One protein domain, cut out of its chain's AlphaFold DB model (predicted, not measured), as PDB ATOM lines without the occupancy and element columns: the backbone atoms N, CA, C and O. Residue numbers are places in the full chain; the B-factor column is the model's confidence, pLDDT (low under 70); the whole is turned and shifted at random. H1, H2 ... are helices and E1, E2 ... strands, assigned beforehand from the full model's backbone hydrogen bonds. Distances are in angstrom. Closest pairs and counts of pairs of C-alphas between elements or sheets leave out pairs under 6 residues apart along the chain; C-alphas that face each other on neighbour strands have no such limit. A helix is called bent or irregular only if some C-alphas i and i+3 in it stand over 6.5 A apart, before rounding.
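This is residues 43 to 128 of the 147 residues of an uncharacterized protein of Solanum tuberosum (UniProt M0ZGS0). What is the shape? H3 runs beside a small ribbon of two parallel strands, E1 and E2, with H1 side by side with H3, H4 packed steeply on H3, and H2 set off at one end. What builds it? The 86 printed residues, mostly helix, run H1 E1 H2 H3 E2 H4, compact with a radius of gyration of the C-alphas of 13.7 A, spanning 43 by 28 by 18 A.

What touches H1, residues 43 to 51? H3, residues 86 to 99, touches it with residues 92 to 97 alone, at a shallow tilt of 4 degrees, the same way; the closest C-alphas, of Leu 46 and Leu 93, are 6.1 A apart. How do E1, residues 57 to 60, and E2, residues 103 to 106, pair? They are parallel at 21 degrees, N 58 and O 103 being within hydrogen-bond range at 2.9 A. With H2, residues 65 to 76, and H3 they form a strand-helix-strand unit, parallel neighbour strands with helices between, its crossover right-handed. What of H4, residues 113 to 126? It touches H3 at a steep tilt of 58 degrees, the closest C-alphas, of Ser 87 and Val 120, being 6.7 A apart. H2 and H3 are apart. Are the helix backbones complete? Every O i to N i+4 pair is within hydrogen-bond range in H1, H2 and H4, and 8 of 10 in H3, which is irregular, with C-alphas 92 and 95 7.2 A apart.

Where are the ends? H1 begins at C-alpha 43 (162.351, -114.287, 125.435) and H4 ends at C-alpha 126 (166.659, -94.669, 131.027). Which elements are longer? From first to last C-alpha H4 measures 19.9 A, H3 19.3 A and H2 16.6 A.

Is it unbroken? The printed part has no cut and no long link. Is confidence low anywhere? No printed residue is under 70.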
ATOM      1  N   ILE A  43     163.082-114.230 126.704       97.44
ATOM      2  CA  ILE A  43     162.351-114.287 125.435       97.44
ATOM      3  C   ILE A  43     161.047-115.099 125.510       97.44
ATOM      4  O   ILE A  43     160.124-114.844 124.738       97.44
ATOM      5  N   ALA A  44     160.951-116.085 126.409       96.31
ATOM      6  CA  ALA A  44     159.727-116.861 126.594       96.31
ATOM      7  C   ALA A  44     158.626-115.996 127.228       96.31
ATOM      8  O   ALA A  44     157.505-115.960 126.718       96.31
ATOM      9  N   ALA A  45     158.976-115.225 128.259       97.94
ATOM     10  CA  ALA A  45     158.084-114.254 128.884       97.94
ATOM     11  C   ALA A  45     157.665-113.138 127.915       97.94
ATOM     12  O   ALA A  45     156.490-112.777 127.865       97.94
ATOM     13  N   LEU A  46     158.586-112.650 127.074       98.38
ATOM     14  CA  LEU A  46     158.241-111.669 126.041       98.38
ATOM     15  C   LEU A  46     157.211-112.232 125.053       98.38
ATOM     16  O   LEU A  46     156.230-111.565 124.731       98.38
ATOM     17  N   LYS A  47     157.391-113.477 124.594       97.88
ATOM     18  CA  LYS A  47     156.420-114.135 123.703       97.88
ATOM     19  C   LYS A  47     155.046-114.277 124.351       97.88
ATOM     20  O   LYS A  47     154.046-114.182 123.643       97.88
ATOM     21  N   LEU A  48     154.990-114.513 125.662       97.31
ATOM     22  CA  LEU A  48     153.735-114.554 126.406       97.31
ATOM     23  C   LEU A  48     153.039-113.182 126.363       97.31
ATOM     24  O   LEU A  48     151.886-113.121 125.942       97.31
ATOM     25  N   LEU A  49     153.759-112.095 126.678       97.62
ATOM     26  CA  LEU A  49     153.245-110.717 126.587       97.62
ATOM     27  C   LEU A  49     152.763-110.347 125.177       97.62
ATOM     28  O   LEU A  49     151.775-109.639 125.033       97.62
ATOM     29  N   GLN A  50     153.448-110.823 124.136       97.69
ATOM     30  CA  GLN A  50     153.096-110.526 122.742       97.69
ATOM     31  C   GLN A  50     151.848-111.270 122.252       97.69
ATOM     32  O   GLN A  50     151.179-110.810 121.327       97.69
ATOM     33  N   ARG A  51     151.575-112.464 122.789       97.38
ATOM     34  CA  ARG A  51     150.549-113.370 122.243       97.38
ATOM     35  C   ARG A  51     149.263-113.385 123.051       97.38
ATOM     36  O   ARG A  51     148.201-113.637 122.483       97.38
ATOM     37  N   VAL A  52     149.346-113.163 124.359       96.31
ATOM     38  CA  VAL A  52     148.187-113.203 125.251       96.31
ATOM     39  C   VAL A  52     147.571-111.810 125.326       96.31
ATOM     40  O   VAL A  52     148.215-110.874 125.783       96.31
ATOM     41  N   ARG A  53     146.321-111.675 124.869       91.38
ATOM     42  CA  ARG A  53     145.616-110.381 124.830       91.38
ATOM     43  C   ARG A  53     145.131-109.907 126.198       91.38
ATOM     44  O   ARG A  53     145.176-108.717 126.473       91.38
ATOM     45  N   GLU A  54     144.636-110.825 127.023       94.50
ATOM     46  CA  GLU A  54     144.129-110.525 128.364       94.50
ATOM     47  C   GLU A  54     145.102-111.093 129.394       94.50
ATOM     48  O   GLU A  54     145.097-112.290 129.681       94.50
ATOM     49  N   LEU A  55     145.976-110.231 129.912       97.38
ATOM     50  CA  LEU A  55     146.927-110.567 130.961       97.38
ATOM     51  C   LEU A  55     146.975-109.421 131.970       97.38
ATOM     52  O   LEU A  55     147.144-108.272 131.585       97.38
ATOM     53  N   ASP A  56     146.828-109.730 133.255       97.94
ATOM     54  CA  ASP A  56     146.916-108.731 134.325       97.94
ATOM     55  C   ASP A  56     148.277-108.767 135.011       97.94
ATOM     56  O   ASP A  56     148.832-107.728 135.372       97.94
ATOM     57  N   TYR A  57     148.816-109.976 135.186       98.44
ATOM     58  CA  TYR A  57     150.062-110.204 135.901       98.44
ATOM     59  C   TYR A  57     150.967-111.173 135.149       98.44
ATOM     60  O   TYR A  57     150.520-112.221 134.677       98.44
ATOM     61  N   LEU A  58     152.255-110.844 135.104       98.62
ATOM     62  CA  LEU A  58     153.321-111.711 134.626       98.62
ATOM     63  C   LEU A  58     154.228-112.080 135.802       98.62
ATOM     64  O   LEU A  58     154.957-111.236 136.322       98.62
ATOM     65  N   VAL A  59     154.183-113.342 136.214       98.44
ATOM     66  CA  VAL A  59     155.005-113.878 137.302       98.44
ATOM     67  C   VAL A  59     156.325-114.391 136.741       98.44
ATOM     68  O   VAL A  59     156.338-115.159 135.777       98.44
ATOM     69  N   LEU A  60     157.425-113.968 137.356       98.50
ATOM     70  CA  LEU A  60     158.784-114.390 137.049       98.50
ATOM     71  C   LEU A  60     159.401-115.015 138.303       98.50
ATOM     72  O   LEU A  60     159.951-114.304 139.153       98.50
ATOM     73  N   GLU A  61     159.281-116.334 138.415       96.75
ATOM     74  CA  GLU A  61     159.961-117.122 139.438       96.75
ATOM     75  C   GLU A  61     161.370-117.457 138.938       96.75
ATOM     76  O   GLU A  61     161.546-118.204 137.973       96.75
ATOM     77  N   CYS A  62     162.382-116.826 139.533       96.94
ATOM     78  CA  CYS A  62     163.768-116.934 139.080       96.94
ATOM     79  C   CYS A  62     164.733-117.370 140.183       96.94
ATOM     80  O   CYS A  62     165.889-117.670 139.879       96.94
ATOM     81  N   LEU A  63     164.296-117.447 141.441       96.81
ATOM     82  CA  LEU A  63     165.171-117.771 142.561       96.81
ATOM     83  C   LEU A  63     164.593-118.875 143.446       96.81
ATOM     84  O   LEU A  63     163.456-118.829 143.889       96.81
ATOM     85  N   ALA A  64     165.441-119.840 143.776       95.12
ATOM     86  CA  ALA A  64     165.153-120.896 144.734       95.12
ATOM     87  C   ALA A  64     166.148-120.816 145.903       95.12
ATOM     88  O   ALA A  64     166.978-119.909 145.975       95.12
ATOM     89  N   GLU A  65     166.118-121.783 146.814       94.50
ATOM     90  CA  GLU A  65     166.897-121.780 148.056       94.50
ATOM     91  C   GLU A  65     168.397-121.594 147.800       94.50
ATOM     92  O   GLU A  65     169.052-120.759 148.427       94.50
ATOM     93  N   ARG A  66     168.946-122.332 146.826       94.75
ATOM     94  CA  ARG A  66     170.372-122.263 146.482       94.75
ATOM     95  C   ARG A  66     170.763-120.891 145.936       94.75
ATOM     96  O   ARG A  66     171.785-120.348 146.340       94.75
ATOM     97  N   THR A  67     169.968-120.324 145.030       94.38
ATOM     98  CA  THR A  67     170.294-119.032 144.408       94.38
ATOM     99  C   THR A  67     170.049-117.866 145.366       94.38
ATOM    100  O   THR A  67     170.818-116.906 145.356       94.38
ATOM    101  N   LEU A  68     169.070-117.966 146.273       94.31
ATOM    102  CA  LEU A  68     168.904-117.026 147.387       94.31
ATOM    103  C   LEU A  68     170.114-117.046 148.330       94.31
ATOM    104  O   LEU A  68     170.607-115.983 148.713       94.31
ATOM    105  N   ALA A  69     170.630-118.233 148.663       94.88
ATOM    106  CA  ALA A  69     171.839-118.366 149.472       94.88
ATOM    107  C   ALA A  69     173.063-117.748 148.775       94.88
ATOM    108  O   ALA A  69     173.845-117.046 149.414       94.88
ATOM    109  N   GLU A  70     173.207-117.935 147.460       94.25
ATOM    110  CA  GLU A  70     174.255-117.274 146.671       94.25
ATOM    111  C   GLU A  70     174.140-115.745 146.723       94.25
ATOM    112  O   GLU A  70     175.148-115.069 146.929       94.25
ATOM    113  N   ARG A  71     172.925-115.190 146.583       95.12
ATOM    114  CA  ARG A  71     172.697-113.738 146.707       95.12
ATOM    115  C   ARG A  71     173.058-113.222 148.099       95.12
ATOM    116  O   ARG A  71     173.689-112.178 148.224       95.12
ATOM    117  N   TYR A  72     172.729-113.978 149.142       94.81
ATOM    118  CA  TYR A  72     173.101-113.631 150.512       94.81
ATOM    119  C   TYR A  72     174.625-113.592 150.719       94.81
ATOM    120  O   TYR A  72     175.146-112.666 151.341       94.81
ATOM    121  N   GLN A  73     175.360-114.573 150.182       95.75
ATOM    122  CA  GLN A  73     176.826-114.599 150.275       95.75
ATOM    123  C   GLN A  73     177.482-113.472 149.468       95.75
ATOM    124  O   GLN A  73     178.449-112.867 149.938       95.75
ATOM    125  N   ALA A  74     176.944-113.155 148.285       94.69
ATOM    126  CA  ALA A  74     177.391-112.014 147.490       94.69
ATOM    127  C   ALA A  74     177.236-110.699 148.272       94.69
ATOM    128  O   ALA A  74     178.208-109.959 148.411       94.69
ATOM    129  N   MET A  75     176.066-110.477 148.880       94.69
ATOM    130  CA  MET A  75     175.794-109.313 149.731       94.69
ATOM    131  C   MET A  75     176.770-109.207 150.909       94.69
ATOM    132  O   MET A  75     177.347-108.151 151.154       94.69
ATOM    133  N   LYS A  76     177.029-110.318 151.615       95.12
ATOM    134  CA  LYS A  76     178.019-110.359 152.710       95.12
ATOM    135  C   LYS A  76     179.438-110.015 152.271       95.12
ATOM    136  O   LYS A  76     180.225-109.542 153.085       95.12
ATOM    137  N   SER A  77     179.752-110.260 151.005       95.31
ATOM    138  CA  SER A  77     181.058-109.978 150.410       95.31
ATOM    139  C   SER A  77     181.131-108.574 149.791       95.31
ATOM    140  O   SER A  77     182.099-108.267 149.102       95.31
ATOM    141  N   GLY A  78     180.119-107.725 150.024       93.38
ATOM    142  CA  GLY A  78     180.041-106.354 149.515       93.38
ATOM    143  C   GLY A  78     179.495-106.222 148.090       93.38
ATOM    144  O   GLY A  78     179.622-105.153 147.501       93.38
ATOM    145  N   GLY A  79     178.930-107.291 147.520       93.50
ATOM    146  CA  GLY A  79     178.237-107.258 146.229       93.50
ATOM    147  C   GLY A  79     176.737-106.964 146.347       93.50
ATOM    148  O   GLY A  79     176.204-106.799 147.442       93.50
ATOM    149  N   GLU A  80     176.051-106.956 145.203       93.12
ATOM    150  CA  GLU A  80     174.594-106.785 145.115       93.12
ATOM    151  C   GLU A  80     173.846-107.945 145.799       93.12
ATOM    152  O   GLU A  80     174.160-109.123 145.575       93.12
ATOM    153  N   GLY A  81     172.832-107.626 146.607       95.00
ATOM    154  CA  GLY A  81     171.999-108.623 147.293       95.00
ATOM    155  C   GLY A  81     170.774-109.094 146.506       95.00
ATOM    156  O   GLY A  81     170.105-110.033 146.947       95.00
ATOM    157  N   TYR A  82     170.492-108.475 145.356       97.19
ATOM    158  CA  TYR A  82     169.441-108.858 144.412       97.19
ATOM    159  C   TYR A  82     169.996-109.687 143.241       97.19
ATOM    160  O   TYR A  82     171.208-109.881 143.111       97.19
ATOM    161  N   ASP A  83     169.122-110.235 142.394       97.12
ATOM    162  CA  ASP A  83     169.529-110.937 141.171       97.12
ATOM    163  C   ASP A  83     169.961-109.941 140.077       97.12
ATOM    164  O   ASP A  83     169.114-109.213 139.552       97.12
ATOM    165  N   PRO A  84     171.242-109.930 139.652       94.56
ATOM    166  CA  PRO A  84     171.734-109.016 138.622       94.56
ATOM    167  C   PRO A  84     171.014-109.150 137.275       94.56
ATOM    168  O   PRO A  84     171.055-108.233 136.455       94.56
ATOM    169  N   ARG A  85     170.345-110.282 137.017       96.12
ATOM    170  CA  ARG A  85     169.569-110.488 135.791       96.12
ATOM    171  C   ARG A  85     168.298-109.649 135.753       96.12
ATOM    172  O   ARG A  85     167.739-109.498 134.670       96.12
ATOM    173  N   ILE A  86     167.850-109.064 136.868       97.81
ATOM    174  CA  ILE A  86     166.645-108.224 136.888       97.81
ATOM    175  C   ILE A  86     166.698-107.124 135.818       97.81
ATOM    176  O   ILE A  86     165.691-106.876 135.156       97.81
ATOM    177  N   SER A  87     167.875-106.544 135.563       97.50
ATOM    178  CA  SER A  87     168.067-105.522 134.533       97.50
ATOM    179  C   SER A  87     167.844-106.080 133.126       97.50
ATOM    180  O   SER A  87     167.128-105.469 132.341       97.50
ATOM    181  N   GLU A  88     168.377-107.268 132.810       97.50
ATOM    182  CA  GLU A  88     168.157-107.954 131.523       97.50
ATOM    183  C   GLU A  88     166.661-108.218 131.290       97.50
ATOM    184  O   GLU A  88     166.118-107.917 130.223       97.50
ATOM    185  N   TRP A  89     165.979-108.742 132.311       98.44
ATOM    186  CA  TRP A  89     164.552-109.043 132.249       98.44
ATOM    187  C   TRP A  89     163.713-107.772 132.087       98.44
ATOM    188  O   TRP A  89     162.855-107.711 131.204       98.44
ATOM    189  N   MET A  90     163.955-106.739 132.897       98.50
ATOM    190  CA  MET A  90     163.182-105.498 132.840       98.50
ATOM    191  C   MET A  90     163.457-104.700 131.564       98.50
ATOM    192  O   MET A  90     162.518-104.153 130.989       98.50
ATOM    193  N   GLN A  91     164.699-104.695 131.067       98.38
ATOM    194  CA  GLN A  91     165.061-104.067 129.793       98.38
ATOM    195  C   GLN A  91     164.223-104.610 128.634       98.38
ATOM    196  O   GLN A  91     163.830-103.853 127.746       98.38
ATOM    197  N   LEU A  92     163.963-105.918 128.642       98.44
ATOM    198  CA  LEU A  92     163.192-106.580 127.598       98.44
ATOM    199  C   LEU A  92     161.679-106.428 127.794       98.44
ATOM    200  O   LEU A  92     160.949-106.267 126.819       98.44
ATOM    201  N   LEU A  93     161.199-106.534 129.037       98.62
ATOM    202  CA  LEU A  93     159.774-106.699 129.319       98.62
ATOM    203  C   LEU A  93     159.045-105.390 129.629       98.62
ATOM    204  O   LEU A  93     157.881-105.272 129.249       98.62
ATOM    205  N   LEU A  94     159.683-104.417 130.293       98.44
ATOM    206  CA  LEU A  94     158.997-103.201 130.754       98.44
ATOM    207  C   LEU A  94     158.297-102.411 129.640       98.44
ATOM    208  O   LEU A  94     157.156-102.017 129.882       98.44
ATOM    209  N   PRO A  95     158.890-102.197 128.443       98.31
ATOM    210  CA  PRO A  95     158.224-101.426 127.394       98.31
ATOM    211  C   PRO A  95     156.848-101.995 127.038       98.31
ATOM    212  O   PRO A  95     155.847-101.282 127.077       98.31
ATOM    213  N   LEU A  96     156.789-103.306 126.785       98.25
ATOM    214  CA  LEU A  96     155.555-103.975 126.386       98.25
ATOM    215  C   LEU A  96     154.617-104.229 127.574       98.25
ATOM    216  O   LEU A  96     153.402-104.170 127.423       98.25
ATOM    217  N   ALA A  97     155.156-104.507 128.764       98.31
ATOM    218  CA  ALA A  97     154.341-104.693 129.960       98.31
ATOM    219  C   ALA A  97     153.573-103.412 130.315       98.31
ATOM    220  O   ALA A  97     152.388-103.485 130.625       98.31
ATOM    221  N   VAL A  98     154.213-102.243 130.208       98.19
ATOM    222  CA  VAL A  98     153.550-100.952 130.439       98.19
ATOM    223  C   VAL A  98     152.537-100.640 129.343       98.19
ATOM    224  O   VAL A  98     151.416-100.258 129.671       98.19
ATOM    225  N   GLU A  99     152.884-100.860 128.071       97.25
ATOM    226  CA  GLU A  99     151.954-100.694 126.943       97.25
ATOM    227  C   GLU A  99     150.680-101.537 127.119       97.25
ATOM    228  O   GLU A  99     149.570-101.041 126.940       97.25
ATOM    229  N   ASN A 100     150.836-102.789 127.557       97.19
ATOM    230  CA  ASN A 100     149.727-103.720 127.757       97.19
ATOM    231  C   ASN A 100     149.038-103.581 129.128       97.19
ATOM    232  O   ASN A 100     148.062-104.282 129.392       97.19
ATOM    233  N   GLY A 101     149.535-102.722 130.025       96.75
ATOM    234  CA  GLY A 101     149.004-102.584 131.386       96.75
ATOM    235  C   GLY A 101     149.193-103.827 132.273       96.75
ATOM    236  O   GLY A 101     148.383-104.064 133.170       96.75
ATOM    237  N   VAL A 102     150.243-104.617 132.031       98.44
ATOM    238  CA  VAL A 102     150.580-105.847 132.765       98.44
ATOM    239  C   VAL A 102     151.521-105.538 133.926       98.44
ATOM    240  O   VAL A 102     152.575-104.927 133.750       98.44
ATOM    241  N   CYS A 103     151.190-106.026 135.120       98.38
ATOM    242  CA  CYS A 103     152.060-105.930 136.288       98.38
ATOM    243  C   CYS A 103     153.040-107.111 136.343       98.38
ATOM    244  O   CYS A 103     152.634-108.273 136.316       98.38
ATOM    245  N   ILE A 104     154.339-106.828 136.437       98.69
ATOM    246  CA  ILE A 104     155.366-107.862 136.607       98.69
ATOM    247  C   ILE A 104     155.573-108.131 138.100       98.69
ATOM    248  O   ILE A 104     155.761-107.202 138.884       98.69
ATOM    249  N   ILE A 105     155.576-109.407 138.484       98.50
ATOM    250  CA  ILE A 105     155.855-109.868 139.849       98.50
ATOM    251  C   ILE A 105     157.067-110.792 139.796       98.50
ATOM    252  O   ILE A 105     157.070-111.757 139.038       98.50
ATOM    253  N   THR A 106     158.090-110.527 140.606       98.38
ATOM    254  CA  THR A 106     159.294-111.362 140.646       98.38
ATOM    255  C   THR A 106     159.909-111.418 142.035       98.38
ATOM    256  O   THR A 106     159.824-110.457 142.798       98.38
ATOM    257  N   ASN A 107     160.565-112.534 142.347       97.69
ATOM    258  CA  ASN A 107     161.365-112.695 143.555       97.69
ATOM    259  C   ASN A 107     162.842-112.305 143.374       97.69
ATOM    260  O   ASN A 107     163.607-112.402 144.331       97.69
ATOM    261  N   MET A 108     163.236-111.794 142.200       97.75
ATOM    262  CA  MET A 108     164.603-111.340 141.897       97.75
ATOM    263  C   MET A 108     165.144-110.247 142.842       97.75
ATOM    264  O   MET A 108     166.337-109.966 142.812       97.75
ATOM    265  N   GLY A 109     164.314-109.662 143.715       97.19
ATOM    266  CA  GLY A 109     164.774-108.796 144.806       97.19
ATOM    267  C   GLY A 109     165.630-109.506 145.864       97.19
ATOM    268  O   GLY A 109     166.453-108.862 146.503       97.19
ATOM    269  N   ALA A 110     165.484-110.826 146.022       96.00
ATOM    270  CA  ALA A 110     166.260-111.651 146.951       96.00
ATOM    271  C   ALA A 110     166.441-111.014 148.348       96.00
ATOM    272  O   ALA A 110     165.451-110.726 149.019       96.00
ATOM    273  N   ASN A 111     167.687-110.813 148.797       93.69
ATOM    274  CA  ASN A 111     167.997-110.231 150.108       93.69
ATOM    275  C   ASN A 111     168.137-108.703 150.070       93.69
ATOM    276  O   ASN A 111     168.258-108.086 151.125       93.69
ATOM    277  N   ASP A 112     168.100-108.098 148.882       95.62
ATOM    278  CA  ASP A 112     168.163-106.650 148.693       95.62
ATOM    279  C   ASP A 112     167.028-106.149 147.777       95.62
ATOM    280  O   ASP A 112     167.239-105.720 146.637       95.62
ATOM    281  N   PRO A 113     165.776-106.196 148.265       96.56
ATOM    282  CA  PRO A 113     164.633-105.710 147.504       96.56
ATOM    283  C   PRO A 113     164.714-104.201 147.218       96.56
ATOM    284  O   PRO A 113     164.131-103.736 146.240       96.56
ATOM    285  N   PHE A 114     165.432-103.426 148.037       96.75
ATOM    286  CA  PHE A 114     165.586-101.984 147.841       96.75
ATOM    287  C   PHE A 114     166.551-101.674 146.694       96.75
ATOM    288  O   PHE A 114     166.190-100.886 145.821       96.75
ATOM    289  N   GLY A 115     167.704-102.347 146.632       97.44
ATOM    290  CA  GLY A 115     168.625-102.251 145.499       97.44
ATOM    291  C   GLY A 115     167.968-102.692 144.192       97.44
ATOM    292  O   GLY A 115     168.044-101.983 143.190       97.44
ATOM    293  N   ALA A 116     167.191-103.780 144.223       98.19
ATOM    294  CA  ALA A 116     166.414-104.220 143.063       98.19
ATOM    295  C   ALA A 116     165.430-103.145 142.575       98.19
ATOM    296  O   ALA A 116     165.342-102.880 141.378       98.19
ATOM    297  N   ARG A 117     164.692-102.498 143.490       98.31
ATOM    298  CA  ARG A 117     163.795-101.382 143.146       98.31
ATOM    299  C   ARG A 117     164.556-100.250 142.475       98.31
ATOM    300  O   ARG A 117     164.092 -99.742 141.456       98.31
ATOM    301  N   ASP A 118     165.668 -99.837 143.066       98.44
ATOM    302  CA  ASP A 118     166.429 -98.682 142.598       98.44
ATOM    303  C   ASP A 118     167.010 -98.948 141.205       98.44
ATOM    304  O   ASP A 118     166.904 -98.092 140.325       98.44
ATOM    305  N   GLU A 119     167.488-100.168 140.951       98.44
ATOM    306  CA  GLU A 119     167.944-100.596 139.627       98.44
ATOM    307  C   GLU A 119     166.807-100.613 138.593       98.44
ATOM    308  O   GLU A 119     166.963-100.104 137.479       98.44
ATOM    309  N   VAL A 120     165.629-101.130 138.958       98.62
ATOM    310  CA  VAL A 120     164.455-101.142 138.071       98.62
ATOM    311  C   VAL A 120     163.974 -99.724 137.750       98.62
ATOM    312  O   VAL A 120     163.665 -99.431 136.594       98.62
ATOM    313  N   LEU A 121     163.938 -98.824 138.737       98.69
ATOM    314  CA  LEU A 121     163.563 -97.421 138.533       98.69
ATOM    315  C   LEU A 121     164.587 -96.677 137.668       98.69
ATOM    316  O   LEU A 121     164.198 -95.931 136.767       98.69
ATOM    317  N   ARG A 122     165.886 -96.905 137.898       98.56
ATOM    318  CA  ARG A 122     166.970 -96.340 137.085       98.56
ATOM    319  C   ARG A 122     166.845 -96.778 135.626       98.56
ATOM    320  O   ARG A 122     166.925 -95.945 134.723       98.56
ATOM    321  N   LEU A 123     166.612 -98.069 135.393       98.50
ATOM    322  CA  LEU A 123     166.419 -98.632 134.060       98.50
ATOM    323  C   LEU A 123     165.162 -98.072 133.385       98.50
ATOM    324  O   LEU A 123     165.230 -97.642 132.235       98.50
ATOM    325  N   ALA A 124     164.033 -98.020 134.096       98.44
ATOM    326  CA  ALA A 124     162.790 -97.464 133.567       98.44
ATOM    327  C   ALA A 124     162.956 -95.990 133.161       98.44
ATOM    328  O   ALA A 124     162.554 -95.606 132.062       98.44
ATOM    329  N   SER A 125     163.639 -95.194 133.991       98.31
ATOM    330  CA  SER A 125     163.984 -93.808 133.669       98.31
ATOM    331  C   SER A 125     164.846 -93.708 132.406       98.31
ATOM    332  O   SER A 125     164.557 -92.873 131.549       98.31
ATOM    333  N   GLY A 126     165.837 -94.591 132.240       98.31
ATOM    334  CA  GLY A 126     166.659 -94.669 131.027       98.31
ATOM    335  C   GLY A 126     165.873 -95.012 129.756       98.31
ATOM    336  O   GLY A 126     166.272 -94.613 128.666       98.31
ATOM    337  N   LEU A 127     164.733 -95.696 129.891       97.94
ATOM    338  CA  LEU A 127     163.814 -96.001 128.789       97.94
ATOM    339  C   LEU A 127     162.739 -94.928 128.566       97.94
ATOM    340  O   LEU A 127     161.924 -95.070 127.657       97.94
ATOM    341  N   GLY A 128     162.707 -93.872 129.384       98.19
ATOM    342  CA  GLY A 128     161.643 -92.867 129.344       98.19
ATOM    343  C   GLY A 128     160.288 -93.390 129.837       98.19
ATOM    344  O   GLY A 128     159.250 -92.840 129.476       98.19
TER     345      GLY A 128